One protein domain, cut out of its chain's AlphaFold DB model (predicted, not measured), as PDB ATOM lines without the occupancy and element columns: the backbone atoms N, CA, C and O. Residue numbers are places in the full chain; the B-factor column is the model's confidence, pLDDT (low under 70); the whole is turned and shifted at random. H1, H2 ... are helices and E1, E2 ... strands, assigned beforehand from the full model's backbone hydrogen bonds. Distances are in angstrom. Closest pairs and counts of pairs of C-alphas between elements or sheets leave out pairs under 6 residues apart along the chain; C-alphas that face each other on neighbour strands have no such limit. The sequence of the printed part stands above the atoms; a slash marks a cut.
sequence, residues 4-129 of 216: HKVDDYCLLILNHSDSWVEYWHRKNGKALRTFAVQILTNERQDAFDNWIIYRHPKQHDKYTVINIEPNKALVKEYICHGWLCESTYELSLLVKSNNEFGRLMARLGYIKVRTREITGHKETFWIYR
ATOM      1  N   HIS A   4      27.829  36.204 -37.122       58.06
ATOM      2  CA  HIS A   4      28.874  37.107 -36.619       58.06
ATOM      3  C   HIS A   4      28.708  38.541 -37.139       58.06
ATOM      4  O   HIS A   4      28.861  39.491 -36.385       58.06
ATOM      5  N   LYS A   5      28.310  38.699 -38.406       70.25
ATOM      6  CA  LYS A   5      28.063  40.019 -38.989       70.25
ATOM      7  C   LYS A   5      26.849  40.698 -38.347       70.25
ATOM      8  O   LYS A   5      26.845  41.909 -38.214       70.25
ATOM      9  N   VAL A   6      25.826  39.931 -37.959       80.69
ATOM     10  CA  VAL A   6      24.618  40.457 -37.296       80.69
ATOM     11  C   VAL A   6      24.968  41.128 -35.968       80.69
ATOM     12  O   VAL A   6      24.555  42.262 -35.742       80.69
ATOM     13  N   ASP A   7      25.768  40.460 -35.132       83.81
ATOM     14  CA  ASP A   7      26.204  41.018 -33.848       83.81
ATOM     15  C   ASP A   7      27.003  42.319 -34.048       83.81
ATOM     16  O   ASP A   7      26.751  43.311 -33.357       83.81
ATOM     17  N   ASP A   8      27.910  42.340 -35.032       80.69
ATOM     18  CA  ASP A   8      28.721  43.517 -35.363       80.69
ATOM     19  C   ASP A   8      27.864  44.703 -35.844       80.69
ATOM     20  O   ASP A   8      28.135  45.844 -35.471       80.69
ATOM     21  N   TYR A   9      26.804  44.463 -36.629       86.94
ATOM     22  CA  TYR A   9      25.887  45.532 -37.049       86.94
ATOM     23  C   TYR A   9      25.038  46.064 -35.901       86.94
ATOM     24  O   TYR A   9      24.843  47.274 -35.814       86.94
ATOM     25  N   CYS A  10      24.566  45.199 -34.999       89.88
ATOM     26  CA  CYS A  10      23.895  45.671 -33.791       89.88
ATOM     27  C   CYS A  10      24.835  46.561 -32.970       89.88
ATOM     28  O   CYS A  10      24.431  47.645 -32.562       89.88
ATOM     29  N   LEU A  11      26.095  46.154 -32.771       88.25
ATOM     30  CA  LEU A  11      27.073  46.983 -32.063       88.25
ATOM     31  C   LEU A  11      27.327  48.312 -32.785       88.25
ATOM     32  O   LEU A  11      27.370  49.349 -32.130       88.25
ATOM     33  N   LEU A  12      27.474  48.286 -34.113       86.31
ATOM     34  CA  LEU A  12      27.663  49.487 -34.925       86.31
ATOM     35  C   LEU A  12      26.523  50.485 -34.705       86.31
ATOM     36  O   LEU A  12      26.795  51.640 -34.393       86.31
ATOM     37  N   ILE A  13      25.277  50.033 -34.848       90.12
ATOM     38  CA  ILE A  13      24.080  50.869 -34.699       90.12
ATOM     39  C   ILE A  13      24.005  51.442 -33.284       90.12
ATOM     40  O   ILE A  13      23.893  52.653 -33.115       90.12
ATOM     41  N   LEU A  14      24.139  50.583 -32.270       90.25
ATOM     42  CA  LEU A  14      24.073  50.998 -30.873       90.25
ATOM     43  C   LEU A  14      25.151  52.034 -30.536       90.25
ATOM     44  O   LEU A  14      24.836  53.026 -29.899       90.25
ATOM     45  N   ASN A  15      26.389  51.848 -31.000       85.88
ATOM     46  CA  ASN A  15      27.500  52.771 -30.740       85.88
ATOM     47  C   ASN A  15      27.311  54.167 -31.370       85.88
ATOM     48  O   ASN A  15      27.983  55.114 -30.982       85.88
ATOM     49  N   HIS A  16      26.418  54.296 -32.352       83.06
ATOM     50  CA  HIS A  16      26.062  55.575 -32.976       83.06
ATOM     51  C   HIS A  16      24.763  56.170 -32.411       83.06
ATOM     52  O   HIS A  16      24.270  57.164 -32.936       83.06
ATOM     53  N   SER A  17      24.192  55.555 -31.374       85.69
ATOM     54  CA  SER A  17      22.994  56.036 -30.695       85.69
ATOM     55  C   SER A  17      23.362  56.908 -29.503       85.69
ATOM     56  O   SER A  17      24.258  56.556 -28.739       85.69
ATOM     57  N   ASP A  18      22.592  57.967 -29.256       84.00
ATOM     58  CA  ASP A  18      22.765  58.831 -28.076       84.00
ATOM     59  C   ASP A  18      22.609  58.057 -26.752       84.00
ATOM     60  O   ASP A  18      23.206  58.393 -25.731       84.00
ATOM     61  N   SER A  19      21.850  56.962 -26.780       83.56
ATOM     62  CA  SER A  19      21.680  56.033 -25.657       83.56
ATOM     63  C   SER A  19      22.927  55.217 -25.307       83.56
ATOM     64  O   SER A  19      22.937  54.545 -24.272       83.56
ATOM     65  N   TRP A  20      23.965  55.215 -26.151       86.75
ATOM     66  CA  TRP A  20      25.238  54.563 -25.855       86.75
ATOM     67  C   TRP A  20      26.145  55.503 -25.071       86.75
ATOM     68  O   TRP A  20      26.889  56.315 -25.618       86.75
ATOM     69  N   VAL A  21      26.091  55.371 -23.749       87.06
ATOM     70  CA  VAL A  21      26.868  56.223 -22.855       87.06
ATOM     71  C   VAL A  21      28.146  55.510 -22.444       87.06
ATOM     72  O   VAL A  21      28.116  54.482 -21.758       87.06
ATOM     73  N   GLU A  22      29.281  56.082 -22.836       87.56
ATOM     74  CA  GLU A  22      30.600  55.583 -22.468       87.56
ATOM     75  C   GLU A  22      31.158  56.268 -21.222       87.56
ATOM     76  O   GLU A  22      31.170  57.491 -21.082       87.56
ATOM     77  N   TYR A  23      31.731  55.454 -20.344       81.69
ATOM     78  CA  TYR A  23      32.450  55.892 -19.163       81.69
ATOM     79  C   TYR A  23      33.892  55.422 -19.259       81.69
ATOM     80  O   TYR A  23      34.176  54.225 -19.311       81.69
ATOM     81  N   TRP A  24      34.807  56.382 -19.220       80.75
ATOM     82  CA  TRP A  24      36.253  56.145 -19.273       80.75
ATOM     83  C   TRP A  24      36.919  56.244 -17.897       80.75
ATOM     84  O   TRP A  24      38.016  55.732 -17.678       80.75
ATOM     85  N   HIS A  25      36.227  56.854 -16.938       80.12
ATOM     86  CA  HIS A  25      36.724  57.106 -15.594       80.12
ATOM     87  C   HIS A  25      35.732  56.602 -14.549       80.12
ATOM     88  O   HIS A  25      34.525  56.530 -14.771       80.12
ATOM     89  N   ARG A  26      36.270  56.243 -13.387       83.06
ATOM     90  CA  ARG A  26      35.517  55.986 -12.162       83.06
ATOM     91  C   ARG A  26      35.074  57.307 -11.535       83.06
ATOM     92  O   ARG A  26      35.678  58.347 -11.790       83.06
ATOM     93  N   LYS A  27      34.126  57.245 -10.597       86.38
ATOM     94  CA  LYS A  27      33.640  58.415  -9.844       86.38
ATOM     95  C   LYS A  27      34.766  59.185  -9.149       86.38
ATOM     96  O   LYS A  27      34.700  60.398  -9.023       86.38
ATOM     97  N   ASN A  28      35.797  58.483  -8.685       84.75
ATOM     98  CA  ASN A  28      36.954  59.092  -8.029       84.75
ATOM     99  C   ASN A  28      38.003  59.653  -9.011       84.75
ATOM    100  O   ASN A  28      39.127  59.923  -8.599       84.75
ATOM    101  N   GLY A  29      37.684  59.757 -10.304       80.19
ATOM    102  CA  GLY A  29      38.579  60.262 -11.348       80.19
ATOM    103  C   GLY A  29      39.599  59.246 -11.868       80.19
ATOM    104  O   GLY A  29      40.270  59.510 -12.861       80.19
ATOM    105  N   LYS A  30      39.721  58.057 -11.258       75.19
ATOM    106  CA  LYS A  30      40.661  57.033 -11.733       75.19
ATOM    107  C   LYS A  30      40.179  56.429 -13.054       75.19
ATOM    108  O   LYS A  30      39.044  55.964 -13.140       75.19
ATOM    109  N   ALA A  31      41.055  56.365 -14.053       71.44
ATOM    110  CA  ALA A  31      40.752  55.753 -15.345       71.44
ATOM    111  C   ALA A  31      40.370  54.261 -15.225       71.44
ATOM    112  O   ALA A  31      40.869  53.527 -14.358       71.44
ATOM    113  N   LEU A  32      39.482  53.811 -16.110       68.19
ATOM    114  CA  LEU A  32      39.198  52.394 -16.331       68.19
ATOM    115  C   LEU A  32      40.278  51.775 -17.236       68.19
ATOM    116  O   LEU A  32      40.953  52.469 -17.987       68.19
ATOM    117  N   ARG A  33      40.466  50.448 -17.155       72.62
ATOM    118  CA  ARG A  33      41.431  49.720 -18.008       72.62
ATOM    119  C   ARG A  33      41.024  49.754 -19.486       72.62
ATOM    120  O   ARG A  33      41.883  49.748 -20.357       72.62
ATOM    121  N   THR A  34      39.720  49.738 -19.735       74.88
ATOM    122  CA  THR A  34      39.098  49.914 -21.048       74.88
ATOM    123  C   THR A  34      38.093  51.056 -20.925       74.88
ATOM    124  O   THR A  34      38.482  52.193 -20.686       74.88
ATOM    125  N   PHE A  35      36.808  50.744 -20.990       77.00
ATOM    126  CA  PHE A  35      35.692  51.643 -20.764       77.00
ATOM    127  C   PHE A  35      34.493  50.799 -20.327       77.00
ATOM    128  O   PHE A  35      34.474  49.568 -20.471       77.00
ATOM    129  N   ALA A  36      33.510  51.459 -19.738       82.44
ATOM    130  CA  ALA A  36      32.232  50.867 -19.397       82.44
ATOM    131  C   ALA A  36      31.139  51.537 -20.223       82.44
ATOM    132  O   ALA A  36      31.212  52.730 -20.491       82.44
ATOM    133  N   VAL A  37      30.128  50.770 -20.598       88.44
ATOM    134  CA  VAL A  37      29.003  51.248 -21.394       88.44
ATOM    135  C   VAL A  37      27.724  51.086 -20.597       88.44
ATOM    136  O   VAL A  37      27.511  50.053 -19.948       88.44
ATOM    137  N   GLN A  38      26.856  52.082 -20.680       91.94
ATOM    138  CA  GLN A  38      25.478  51.989 -20.232       91.94
ATOM    139  C   GLN A  38      24.550  52.271 -21.408       91.94
ATOM    140  O   GLN A  38      24.794  53.182 -22.187       91.94
ATOM    141  N   ILE A  39      23.493  51.467 -21.520       88.56
ATOM    142  CA  ILE A  39      22.408  51.697 -22.467       88.56
ATOM    143  C   ILE A  39      21.072  51.320 -21.836       88.56
ATOM    144  O   ILE A  39      20.878  50.195 -21.333       88.56
ATOM    145  N   LEU A  40      20.163  52.288 -21.825       83.62
ATOM    146  CA  LEU A  40      18.861  52.164 -21.192       83.62
ATOM    147  C   LEU A  40      17.971  51.218 -21.995       83.62
ATOM    148  O   LEU A  40      17.934  51.252 -23.216       83.62
ATOM    149  N   THR A  41      17.279  50.319 -21.296       84.12
ATOM    150  CA  THR A  41      16.505  49.242 -21.940       84.12
ATOM    151  C   THR A  41      15.418  49.780 -22.863       84.12
ATOM    152  O   THR A  41      15.196  49.204 -23.920       84.12
ATOM    153  N   ASN A  42      14.771  50.873 -22.466       84.81
ATOM    154  CA  ASN A  42      13.691  51.520 -23.203       84.81
ATOM    155  C   ASN A  42      14.155  52.251 -24.468       84.81
ATOM    156  O   ASN A  42      13.304  52.552 -25.283       84.81
ATOM    157  N   GLU A  43      15.454  52.497 -24.644       86.12
ATOM    158  CA  GLU A  43      15.980  53.290 -25.768       86.12
ATOM    159  C   GLU A  43      16.780  52.438 -26.769       86.12
ATOM    160  O   GLU A  43      17.242  52.911 -27.802       86.12
ATOM    161  N   ARG A  44      16.977  51.145 -26.474       90.75
ATOM    162  CA  ARG A  44      17.796  50.259 -27.319       90.75
ATOM    163  C   ARG A  44      17.229  50.081 -28.717       90.75
ATOM    164  O   ARG A  44      18.008  49.929 -29.648       90.75
ATOM    165  N   GLN A  45      15.907  49.987 -28.844       92.25
ATOM    166  CA  GLN A  45      15.278  49.763 -30.145       92.25
ATOM    167  C   GLN A  45      15.250  51.049 -30.969       92.25
ATOM    168  O   GLN A  45      15.520  50.976 -32.162       92.25
ATOM    169  N   ASP A  46      15.047  52.195 -30.321       91.12
ATOM    170  CA  ASP A  46      15.052  53.522 -30.944       91.12
ATOM    171  C   ASP A  46      16.396  53.820 -31.635       91.12
ATOM    172  O   ASP A  46      16.441  54.469 -32.673       91.12
ATOM    173  N   ALA A  47      17.504  53.244 -31.146       91.44
ATOM    174  CA  ALA A  47      18.816  53.303 -31.805       91.44
ATOM    175  C   ALA A  47      18.812  52.816 -33.269       91.44
ATOM    176  O   ALA A  47      19.680  53.199 -34.053       91.44
ATOM    177  N   PHE A  48      17.875  51.932 -33.627       93.56
ATOM    178  CA  PHE A  48      17.751  51.348 -34.965       93.56
ATOM    179  C   PHE A  48      16.893  52.205 -35.898       93.56
ATOM    180  O   PHE A  48      16.860  51.934 -37.105       93.56
ATOM    181  N   ASP A  49      16.246  53.246 -35.371       90.19
ATOM    182  CA  ASP A  49      15.505  54.201 -36.177       90.19
ATOM    183  C   ASP A  49      16.454  54.909 -37.144       90.19
ATOM    184  O   ASP A  49      17.612  55.201 -36.844       90.19
ATOM    185  N   ASN A  50      15.963  55.163 -38.353       89.88
ATOM    186  CA  ASN A  50      16.737  55.738 -39.455       89.88
ATOM    187  C   ASN A  50      17.911  54.877 -39.946       89.88
ATOM    188  O   ASN A  50      18.669  55.341 -40.795       89.88
ATOM    189  N   TRP A  51      18.058  53.630 -39.490       93.62
ATOM    190  CA  TRP A  51      19.002  52.679 -40.074       93.62
ATOM    191  C   TRP A  51      18.311  51.738 -41.061       93.62
ATOM    192  O   TRP A  51      17.230  51.215 -40.800       93.62
ATOM    193  N   ILE A  52      18.962  51.490 -42.196       92.12
ATOM    194  CA  ILE A  52      18.477  50.606 -43.263       92.12
ATOM    195  C   ILE A  52      19.586  49.648 -43.688       92.12
ATOM    196  O   ILE A  52      20.766  50.005 -43.686       92.12
ATOM    197  N   ILE A  53      19.199  48.439 -44.090       90.94
ATOM    198  CA  ILE A  53      20.079  47.473 -44.742       90.94
ATOM    199  C   ILE A  53      19.914  47.614 -46.260       90.94
ATOM    200  O   ILE A  53      18.808  47.490 -46.777       90.94
ATOM    201  N   TYR A  54      21.006  47.818 -46.993       87.06
ATOM    202  CA  TYR A  54      21.018  47.725 -48.454       87.06
ATOM    203  C   TYR A  54      21.702  46.436 -48.891       87.06
ATOM    204  O   TYR A  54      22.861  46.209 -48.541       87.06
ATOM    205  N   ARG A  55      21.016  45.609 -49.684       83.81
ATOM    206  CA  ARG A  55      21.556  44.360 -50.242       83.81
ATOM    207  C   ARG A  55      21.890  44.509 -51.721       83.81
ATOM    208  O   ARG A  55      21.099  45.041 -52.502       83.81
ATOM    209  N   HIS A  56      23.057  44.003 -52.111       85.31
ATOM    210  CA  HIS A  56      23.518  44.081 -53.491       85.31
ATOM    211  C   HIS A  56      22.638  43.204 -54.403       85.31
ATOM    212  O   HIS A  56      22.436  42.022 -54.104       85.31
ATOM    213  N   PRO A  57      22.164  43.716 -55.554       82.88
ATOM    214  CA  PRO A  57      21.158  43.031 -56.373       82.88
ATOM    215  C   PRO A  57      21.660  41.729 -57.010       82.88
ATOM    216  O   PRO A  57      20.878  40.819 -57.255       82.88
ATOM    217  N   LYS A  58      22.970  41.625 -57.272       83.69
ATOM    218  CA  LYS A  58      23.595  40.449 -57.914       83.69
ATOM    219  C   LYS A  58      24.421  39.575 -56.963       83.69
ATOM    220  O   LYS A  58      24.923  38.538 -57.375       83.69
ATOM    221  N   GLN A  59      24.640  40.025 -55.726       79.50
ATOM    222  CA  GLN A  59      25.548  39.380 -54.765       79.50
ATOM    223  C   GLN A  59      24.847  39.348 -53.409       79.50
ATOM    224  O   GLN A  59      25.009  40.244 -52.590       79.50
ATOM    225  N   HIS A  60      23.993  38.346 -53.202       68.94
ATOM    226  CA  HIS A  60      23.058  38.304 -52.070       68.94
ATOM    227  C   HIS A  60      23.721  38.201 -50.688       68.94
ATOM    228  O   HIS A  60      23.061  38.433 -49.670       68.94
ATOM    229  N   ASP A  61      25.001  37.838 -50.647       74.00
ATOM    230  CA  ASP A  61      25.860  37.803 -49.464       74.00
ATOM    231  C   ASP A  61      26.475  39.172 -49.123       74.00
ATOM    232  O   ASP A  61      26.997  39.354 -48.014       74.00
ATOM    233  N   LYS A  62      26.375  40.144 -50.041       78.00
ATOM    234  CA  LYS A  62      26.837  41.518 -49.855       78.00
ATOM    235  C   LYS A  62      25.699  42.440 -49.463       78.00
ATOM    236  O   LYS A  62      24.677  42.555 -50.141       78.00
ATOM    237  N   TYR A  63      25.916  43.123 -48.353       82.62
ATOM    238  CA  TYR A  63      24.981  44.071 -47.790       82.62
ATOM    239  C   TYR A  63      25.726  45.096 -46.938       82.62
ATOM    240  O   TYR A  63      26.843  44.847 -46.480       82.62
ATOM    241  N   THR A  64      25.095  46.243 -46.732       83.38
ATOM    242  CA  THR A  64      25.592  47.340 -45.901       83.38
ATOM    243  C   THR A  64      24.473  47.855 -45.006       83.38
ATOM    244  O   THR A  64      23.302  47.695 -45.343       83.38
ATOM    245  N   VAL A  65      24.825  48.447 -43.868       86.62
ATOM    246  CA  VAL A  65      23.873  49.039 -42.923       86.62
ATOM    247  C   VAL A  65      24.202  50.514 -42.783       86.62
ATOM    248  O   VAL A  65      25.352  50.862 -42.523       86.62
ATOM    249  N   ILE A  66      23.218  51.372 -43.033       83.88
ATOM    250  CA  ILE A  66      23.426  52.808 -43.234       83.88
ATOM    251  C   ILE A  66      22.404  53.590 -42.432       83.88
ATOM    252  O   ILE A  66      21.208  53.318 -42.532       83.88
ATOM    253  N   ASN A  67      22.877  54.598 -41.700       88.50
ATOM    254  CA  ASN A  67      22.010  55.627 -41.152       88.50
ATOM    255  C   ASN A  67      21.632  56.615 -42.263       88.50
ATOM    256  O   ASN A  67      22.513  57.205 -42.891       88.50
ATOM    257  N   ILE A  68      20.337  56.780 -42.513       87.19
ATOM    258  CA  ILE A  68      19.794  57.575 -43.616       87.19
ATOM    259  C   ILE A  68      20.144  59.056 -43.462       87.19
ATOM    260  O   ILE A  68      20.510  59.697 -44.448       87.19
ATOM    261  N   GLU A  69      20.030  59.602 -42.250       83.88
ATOM    262  CA  GLU A  69      20.066  61.049 -42.020       83.88
ATOM    263  C   GLU A  69      21.398  61.702 -42.426       83.88
ATOM    264  O   GLU A  69      21.368  62.622 -43.251       83.88
ATOM    265  N   PRO A  70      22.570  61.221 -41.964       84.06
ATOM    266  CA  PRO A  70      23.849  61.775 -42.390       84.06
ATOM    267  C   PRO A  70      24.259  61.326 -43.804       84.06
ATOM    268  O   PRO A  70      25.116  61.953 -44.417       84.06
ATOM    269  N   ASN A  71      23.639  60.279 -44.369       82.81
ATOM    270  CA  ASN A  71      24.086  59.648 -45.621       82.81
ATOM    271  C   ASN A  71      23.106  59.804 -46.797       82.81
ATOM    272  O   ASN A  71      23.098  58.977 -47.712       82.81
ATOM    273  N   LYS A  72      22.294  60.868 -46.833       84.88
ATOM    274  CA  LYS A  72      21.253  61.063 -47.868       84.88
ATOM    275  C   LYS A  72      21.773  60.967 -49.308       84.88
ATOM    276  O   LYS A  72      21.072  60.445 -50.171       84.88
ATOM    277  N   ALA A  73      22.983  61.457 -49.587       83.00
ATOM    278  CA  ALA A  73      23.585  61.373 -50.923       83.00
ATOM    279  C   ALA A  73      23.906  59.924 -51.321       83.00
ATOM    280  O   ALA A  73      23.550  59.485 -52.413       83.00
ATOM    281  N   LEU A  74      24.501  59.166 -50.401       81.12
ATOM    282  CA  LEU A  74      24.857  57.765 -50.597       81.12
ATOM    283  C   LEU A  74      23.607  56.872 -50.714       81.12
ATOM    284  O   LEU A  74      23.560  55.959 -51.535       81.12
ATOM    285  N   VAL A  75      22.555  57.172 -49.947       84.81
ATOM    286  CA  VAL A  75      21.243  56.518 -50.072       84.81
ATOM    287  C   VAL A  75      20.684  56.650 -51.493       84.81
ATOM    288  O   VAL A  75      20.214  55.661 -52.056       84.81
ATOM    289  N   LYS A  76      20.774  57.839 -52.109       84.88
ATOM    290  CA  LYS A  76      20.332  58.040 -53.501       84.88
ATOM    291  C   LYS A  76      21.128  57.179 -54.479       84.88
ATOM    292  O   LYS A  76      20.535  56.588 -55.373       84.88
ATOM    293  N   GLU A  77      22.441  57.077 -54.288       86.00
ATOM    294  CA  GLU A  77      23.312  56.245 -55.124       86.00
ATOM    295  C   GLU A  77      22.911  54.762 -55.054       86.00
ATOM    296  O   GLU A  77      22.718  54.129 -56.094       86.00
ATOM    297  N   TYR A  78      22.669  54.222 -53.855       85.56
ATOM    298  CA  TYR A  78      22.203  52.838 -53.698       85.56
ATOM    299  C   TYR A  78      20.875  52.569 -54.412       85.56
ATOM    300  O   TYR A  78      20.741  51.550 -55.097       85.56
ATOM    301  N   ILE A  79      19.921  53.497 -54.307       87.31
ATOM    302  CA  ILE A  79      18.634  53.406 -55.010       87.31
ATOM    303  C   ILE A  79      18.851  53.429 -56.530       87.31
ATOM    304  O   ILE A  79      18.319  52.571 -57.234       87.31
ATOM    305  N   CYS A  80      19.668  54.355 -57.045       88.88
ATOM    306  CA  CYS A  80      19.977  54.452 -58.478       88.88
ATOM    307  C   CYS A  80      20.645  53.184 -59.032       88.88
ATOM    308  O   CYS A  80      20.382  52.797 -60.169       88.88
ATOM    309  N   HIS A  81      21.473  52.514 -58.230       86.62
ATOM    310  CA  HIS A  81      22.111  51.250 -58.601       86.62
ATOM    311  C   HIS A  81      21.232  50.010 -58.364       86.62
ATOM    312  O   HIS A  81      21.701  48.886 -58.556       86.62
ATOM    313  N   GLY A  82      19.967  50.190 -57.968       89.25
ATOM    314  CA  GLY A  82      19.000  49.104 -57.807       89.25
ATOM    315  C   GLY A  82      19.283  48.192 -56.614       89.25
ATOM    316  O   GLY A  82      18.965  47.004 -56.666       89.25
ATOM    317  N   TRP A  83      19.913  48.707 -55.555       91.69
ATOM    318  CA  TRP A  83      20.095  47.941 -54.324       91.69
ATOM    319  C   TRP A  83      18.764  47.749 -53.603       91.69
ATOM    320  O   TRP A  83      17.938  48.661 -53.533       91.69
ATOM    321  N   LEU A  84      18.570  46.557 -53.036       89.19
ATOM    322  CA  LEU A  84      17.357  46.238 -52.295       89.19
ATOM    323  C   LEU A  84      17.429  46.856 -50.900       89.19
ATOM    324  O   LEU A  84      18.389  46.620 -50.168       89.19
ATOM    325  N   CYS A  85      16.402  47.620 -50.547       90.88
ATOM    326  CA  CYS A  85      16.234  48.229 -49.235       90.88
ATOM    327  C   CYS A  85      15.487  47.265 -48.296       90.88
ATOM    328  O   CYS A  85      14.385  46.816 -48.610       90.88
ATOM    329  N   GLU A  86      16.091  46.955 -47.151       90.44
ATOM    330  CA  GLU A  86      15.563  46.080 -46.103       90.44
ATOM    331  C   GLU A  86      15.557  46.825 -44.751       90.44
ATOM    332  O   GLU A  86      16.464  47.596 -44.432       90.44
ATOM    333  N   SER A  87      14.529  46.585 -43.933       90.81
ATOM    334  CA  SER A  87      14.414  47.175 -42.591       90.81
ATOM    335  C   SER A  87      15.391  46.537 -41.598       90.81
ATOM    336  O   SER A  87      15.639  45.333 -41.639       90.81
ATOM    337  N   THR A  88      15.874  47.323 -40.634       93.25
ATOM    338  CA  THR A  88      16.658  46.855 -39.478       93.25
ATOM    339  C   THR A  88      15.804  46.274 -38.342       93.25
ATOM    340  O   THR A  88      16.360  45.907 -37.306       93.25
ATOM    341  N   TYR A  89      14.483  46.137 -38.514       91.75
ATOM    342  CA  TYR A  89      13.560  45.649 -37.477       91.75
ATOM    343  C   TYR A  89      14.014  44.335 -36.822       91.75
ATOM    344  O   TYR A  89      14.073  44.239 -35.600       91.75
ATOM    345  N   GLU A  90      14.430  43.349 -37.618       89.56
ATOM    346  CA  GLU A  90      14.922  42.065 -37.097       89.56
ATOM    347  C   GLU A  90      16.181  42.216 -36.228       89.56
ATOM    348  O   GLU A  90      16.373  41.480 -35.261       89.56
ATOM    349  N   LEU A  91      17.037  43.202 -36.526       91.50
ATOM    350  CA  LEU A  91      18.197  43.514 -35.691       91.50
ATOM    351  C   LEU A  91      17.772  44.166 -34.370       91.50
ATOM    352  O   LEU A  91      18.369  43.880 -33.330       91.50
ATOM    353  N   SER A  92      16.728  44.999 -34.386       93.06
ATOM    354  CA  SER A  92      16.224  45.661 -33.176       93.06
ATOM    355  C   SER A  92      15.604  44.663 -32.188       93.06
ATOM    356  O   SER A  92      15.649  44.873 -30.972       93.06
ATOM    357  N   LEU A  93      15.088  43.526 -32.668       91.69
ATOM    358  CA  LEU A  93      14.590  42.458 -31.797       91.69
ATOM    359  C   LEU A  93      15.696  41.870 -30.909       91.69
ATOM    360  O   LEU A  93      15.434  41.537 -29.757       91.69
ATOM    361  N   LEU A  94      16.951  41.839 -31.374       91.12
ATOM    362  CA  LEU A  94      18.088  41.315 -30.597       91.12
ATOM    363  C   LEU A  94      18.452  42.171 -29.379       91.12
ATOM    364  O   LEU A  94      19.182  41.713 -28.497       91.12
ATOM    365  N   VAL A  95      17.957  43.405 -29.322       92.69
ATOM    366  CA  VAL A  95      18.223  44.339 -28.221       92.69
ATOM    367  C   VAL A  95      16.982  44.630 -27.376       92.69
ATOM    368  O   VAL A  95      17.094  45.283 -26.336       92.69
ATOM    369  N   LYS A  96      15.817  44.111 -27.786       91.31
ATOM    370  CA  LYS A  96      14.511  44.361 -27.168       91.31
ATOM    371  C   LYS A  96      14.455  43.898 -25.719       91.31
ATOM    372  O   LYS A  96      14.051  44.647 -24.830       91.31
ATOM    373  N   SER A  97      14.855  42.654 -25.455       91.75
ATOM    374  CA  SER A  97      14.836  42.102 -24.100       91.75
ATOM    375  C   SER A  97      16.210  42.169 -23.435       91.75
ATOM    376  O   SER A  97      17.259  42.054 -24.068       91.75
ATOM    377  N   ASN A  98      16.228  42.268 -22.102       91.62
ATOM    378  CA  ASN A  98      17.473  42.186 -21.329       91.62
ATOM    379  C   ASN A  98      18.216  40.854 -21.520       91.62
ATOM    380  O   ASN A  98      19.433  40.807 -21.334       91.62
ATOM    381  N   ASN A  99      17.496  39.781 -21.856       92.44
ATOM    382  CA  ASN A  99      18.081  38.465 -22.086       92.44
ATOM    383  C   ASN A  99      18.794  38.408 -23.444       92.44
ATOM    384  O   ASN A  99      19.972  38.061 -23.499       92.44
ATOM    385  N   GLU A 100      18.115  38.796 -24.526       91.62
ATOM    386  CA  GLU A 100      18.702  38.825 -25.874       91.62
ATOM    387  C   GLU A 100      19.864  39.808 -25.943       91.62
ATOM    388  O   GLU A 100      20.958  39.427 -26.363       91.62
ATOM    389  N   PHE A 101      19.669  41.008 -25.391       93.44
ATOM    390  CA  PHE A 101      20.723  42.006 -25.312       93.44
ATOM    391  C   PHE A 101      21.926  41.487 -24.517       93.44
ATOM    392  O   PHE A 101      23.074  41.658 -24.921       93.44
ATOM    393  N   GLY A 102      21.684  40.781 -23.408       92.00
ATOM    394  CA  GLY A 102      22.765  40.194 -22.626       92.00
ATOM    395  C   GLY A 102      23.539  39.106 -23.369       92.00
ATOM    396  O   GLY A 102      24.763  39.033 -23.240       92.00
ATOM    397  N   ARG A 103      22.851  38.297 -24.184       92.19
ATOM    398  CA  ARG A 103      23.486  37.302 -25.064       92.19
ATOM    399  C   ARG A 103      24.301  37.972 -26.167       92.19
ATOM    400  O   ARG A 103      25.427  37.541 -26.404       92.19
ATOM    401  N   LEU A 104      23.764  39.016 -26.800       91.06
ATOM    402  CA  LEU A 104      24.467  39.824 -27.800       91.06
ATOM    403  C   LEU A 104      25.764  40.402 -27.217       91.06
ATOM    404  O   LEU A 104      26.847  40.132 -27.729       91.06
ATOM    405  N   MET A 105      25.673  41.112 -26.092       89.50
ATOM    406  CA  MET A 105      26.831  41.729 -25.440       89.50
ATOM    407  C   MET A 105      27.888  40.694 -25.027       89.50
ATOM    408  O   MET A 105      29.083  40.937 -25.192       89.50
ATOM    409  N   ALA A 106      27.472  39.512 -24.556       88.56
ATOM    410  CA  ALA A 106      28.397  38.423 -24.249       88.56
ATOM    411  C   ALA A 106      29.129  37.898 -25.498       88.56
ATOM    412  O   ALA A 106      30.347  37.712 -25.447       88.56
ATOM    413  N   ARG A 107      28.425  37.704 -26.628       85.75
ATOM    414  CA  ARG A 107      29.045  37.306 -27.910       85.75
ATOM    415  C   ARG A 107      30.020  38.366 -28.433       85.75
ATOM    416  O   ARG A 107      31.075  38.010 -28.953       85.75
ATOM    417  N   LEU A 108      29.717  39.641 -28.193       82.25
ATOM    418  CA  LEU A 108      30.579  40.792 -28.489       82.25
ATOM    419  C   LEU A 108      31.762  40.957 -27.509       82.25
ATOM    420  O   LEU A 108      32.604  41.834 -27.691       82.25
ATOM    421  N   GLY A 109      31.865  40.121 -26.469       81.88
ATOM    422  CA  GLY A 109      32.985  40.137 -25.519       81.88
ATOM    423  C   GLY A 109      32.848  41.139 -24.366       81.88
ATOM    424  O   GLY A 109      33.845  41.470 -23.714       81.88
ATOM    425  N   TYR A 110      31.632  41.613 -24.096       86.75
ATOM    426  CA  TYR A 110      31.314  42.442 -22.937       86.75
ATOM    427  C   TYR A 110      30.860  41.594 -21.749       86.75
ATOM    428  O   TYR A 110      30.225  40.549 -21.891       86.75
ATOM    429  N   ILE A 111      31.140  42.093 -20.546       86.56
ATOM    430  CA  ILE A 111      30.690  41.487 -19.292       86.56
ATOM    431  C   ILE A 111      29.799  42.468 -18.548       86.56
ATOM    432  O   ILE A 111      30.149  43.635 -18.362       86.56
ATOM    433  N   LYS A 112      28.660  41.963 -18.074       93.06
ATOM    434  CA  LYS A 112      27.739  42.703 -17.218       93.06
ATOM    435  C   LYS A 112      28.335  42.866 -15.822       93.06
ATOM    436  O   LYS A 112      28.643  41.880 -15.155       93.06
ATOM    437  N   VAL A 113      28.440  44.102 -15.354       90.12
ATOM    438  CA  VAL A 113      28.918  44.441 -14.010       90.12
ATOM    439  C   VAL A 113      27.901  45.344 -13.337       90.12
ATOM    440  O   VAL A 113      27.433  46.316 -13.923       90.12
ATOM    441  N   ARG A 114      27.566  45.039 -12.082       94.12
ATOM    442  CA  ARG A 114      26.741  45.910 -11.246       94.12
ATOM    443  C   ARG A 114      27.614  46.558 -10.182       94.12
ATOM    444  O   ARG A 114      28.084  45.865  -9.285       94.12
ATOM    445  N   THR A 115      27.848  47.862 -10.277       90.38
ATOM    446  CA  THR A 115      28.809  48.564  -9.410       90.38
ATOM    447  C   THR A 115      28.375  49.996  -9.108       90.38
ATOM    448  O   THR A 115      27.555  50.550  -9.828       90.38
ATOM    449  N   ARG A 116      28.921  50.574  -8.029       92.31
ATOM    450  CA  ARG A 116      28.836  52.008  -7.693       92.31
ATOM    451  C   ARG A 116      30.095  52.781  -8.093       92.31
ATOM    452  O   ARG A 116      30.131  53.995  -7.962       92.31
ATOM    453  N   GLU A 117      31.144  52.096  -8.545       88.31
ATOM    454  CA  GLU A 117      32.467  52.705  -8.740       88.31
ATOM    455  C   GLU A 117      32.534  53.680  -9.924       88.31
ATOM    456  O   GLU A 117      33.439  54.509  -9.965       88.31
ATOM    457  N   ILE A 118      31.605  53.589 -10.878       86.06
ATOM    458  CA  ILE A 118      31.625  54.390 -12.110       86.06
ATOM    459  C   ILE A 118      30.909  55.724 -11.888       86.06
ATOM    460  O   ILE A 118      31.549  56.766 -11.914       86.06
ATOM    461  N   THR A 119      29.615  55.692 -11.576       88.00
ATOM    462  CA  THR A 119      28.780  56.899 -11.404       88.00
ATOM    463  C   THR A 119      28.541  57.273  -9.937       88.00
ATOM    464  O   THR A 119      28.103  58.374  -9.629       88.00
ATOM    465  N   GLY A 120      28.821  56.371  -8.988       88.81
ATOM    466  CA  GLY A 120      28.412  56.499  -7.582       88.81
ATOM    467  C   GLY A 120      27.075  55.842  -7.253       88.81
ATOM    468  O   GLY A 120      26.812  55.571  -6.079       88.81
ATOM    469  N   HIS A 121      26.262  55.537  -8.264       91.31
ATOM    470  CA  HIS A 121      24.964  54.885  -8.118       91.31
ATOM    471  C   HIS A 121      25.071  53.392  -8.441       91.31
ATOM    472  O   HIS A 121      25.946  52.961  -9.185       91.31
ATOM    473  N   LYS A 122      24.220  52.554  -7.825       94.00
ATOM    474  CA  LYS A 122      24.291  51.089  -7.997       94.00
ATOM    475  C   LYS A 122      23.616  50.664  -9.300       94.00
ATOM    476  O   LYS A 122      22.498  50.137  -9.286       94.00
ATOM    477  N   GLU A 123      24.339  50.827 -10.392       92.38
ATOM    478  CA  GLU A 123      23.839  50.661 -11.754       92.38
ATOM    479  C   GLU A 123      24.488  49.475 -12.465       92.38
ATOM    480  O   GLU A 123      25.378  48.806 -11.927       92.38
ATOM    481  N   THR A 124      23.967  49.162 -13.648       92.56
ATOM    482  CA  THR A 124      24.446  48.065 -14.489       92.56
ATOM    483  C   THR A 124      25.221  48.636 -15.659       92.56
ATOM    484  O   THR A 124      24.689  49.446 -16.410       92.56
ATOM    485  N   PHE A 125      26.434  48.133 -15.841       91.12
ATOM    486  CA  PHE A 125      27.344  48.527 -16.902       91.12
ATOM    487  C   PHE A 125      27.813  47.301 -17.681       91.12
ATOM    488  O   PHE A 125      27.876  46.190 -17.144       91.12
ATOM    489  N   TRP A 126      28.188  47.518 -18.933       92.19
ATOM    490  CA  TRP A 126      28.834  46.535 -19.791       92.19
ATOM    491  C   TRP A 126      30.289  46.931 -19.982       92.19
ATOM    492  O   TRP A 126      30.582  47.988 -20.526       92.19
ATOM    493  N   ILE A 127      31.210  46.097 -19.511       85.00
ATOM    494  CA  ILE A 127      32.646  46.359 -19.634       85.00
ATOM    495  C   ILE A 127      33.200  45.468 -20.729       85.00
ATOM    496  O   ILE A 127      33.072  44.241 -20.654       85.00
ATOM    497  N   TYR A 128      33.842  46.084 -21.716       81.00
ATOM    498  CA  TYR A 128      34.545  45.337 -22.743       81.00
ATOM    499  C   TYR A 128      35.760  44.629 -22.126       81.00
ATOM    500  O   TYR A 128      36.623  45.278 -21.521       81.00
ATOM    501  N   ARG A 129      35.808  43.295 -22.244       69.00
ATOM    502  CA  ARG A 129      36.881  42.457 -21.677       69.00
ATOM    503  C   ARG A 129      37.621  41.596 -22.692       69.00
ATOM    504  O   ARG A 129      38.545  40.911 -22.284       69.00
TER     505      ARG A 129
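Overview. This is residues 4 to 129 of the 216 residues of an uncharacterized protein of Arsenophonus endosymbiont of Aleurodicus floccissimus (UniProt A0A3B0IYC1). Two small sheets stand at the two ends of a long model, like the ends of a dumbbell, and helices H1, H3 and H4 fill the space between them. One end is the strongly twisted sheet E1 E2 E7 E6, with H4 on it at the inward end; the other is the sheet E4 E3 E5, with H2 over one face. The printed part has 126 residues, with four named helices and seven named strands in the order H1 E1 E2 E3 E4 H2 E5 H3 H4 E6 E7; both sheets are antiparallel and the class is mixed, helices and strands. It is only just loose, close to compact, with a radius of gyration of the C-alphas of 16.9 A, and only just elongated, spanning 53 by 27 by 25 A.

Arrangement. H1, residues 4 to 15, touches H3, residues 89 to 96, with its residues 6 to 10 alone; their closest C-alphas, of Cys 10 and Leu 91, are 6.4 A apart, and their lines are only just about perpendicular at 71 degrees. E1, residues 21 to 25, and E2, residues 31 to 38, form a hairpin, with N 23 and O 36 at 2.8 A. E2 bends by 91 degrees at residue 34. E3, residues 51 to 55, and E4, residues 63 to 67, form a hairpin, with N 54 and O 64 at 2.8 A. H1 only grazes their sheet, with its residues 9 to 13. H2, residues 72 to 80, is on this sheet at a height of 9.7 A, with closest C-alphas Tyr 54 and Tyr 78 at 7.4 A; it runs along the strands, at 26 degrees to E3 on the local plane. E5, residues 84 to 87, is antiparallel to E3, with N 86 and O 53 at 2.8 A. E4, H2 and E5 make a split strand-helix-strand unit, two strands running the same way with E3 between them, and its crossover is right-handed. H4, residues 98 to 107, touches H3 only at the corner, at 80 degrees, about perpendicular; the closest C-alphas, of Val 95 and Phe 101, are 4.5 A apart. E6, residues 110 to 115, and E7, residues 123 to 128, form a hairpin, with N 113 and O 125 at 2.8 A. E7 is also antiparallel to E2, with N 37 and O 126 at 2.8 A. H4 is on this sheet at a height of 7.8 A, with closest C-alphas Met 105 and Ile 111 at 7.3 A. In H1, H2 and H4 every O i to N i+4 pair is within hydrogen-bond range; in H3 it is 2 of 4.

Along the chain. H1 starts at C-alpha 4, (28.874, 37.107, -36.619), and is 16.8 A long; E2 is 16.5 A, E7 16.2 A and E6 15.1 A. E7 ends at C-alpha 128, (34.545, 45.337, -22.743).

Size, cuts and confidence. The two C-alphas farthest apart, of Asn 28 and Lys 58, are 54.9 A apart. The printed part has no cut. The link from E2 to E3, residues 39 to 50, is long. Residues 4, 32, 60 and 129 have pLDDT under 70.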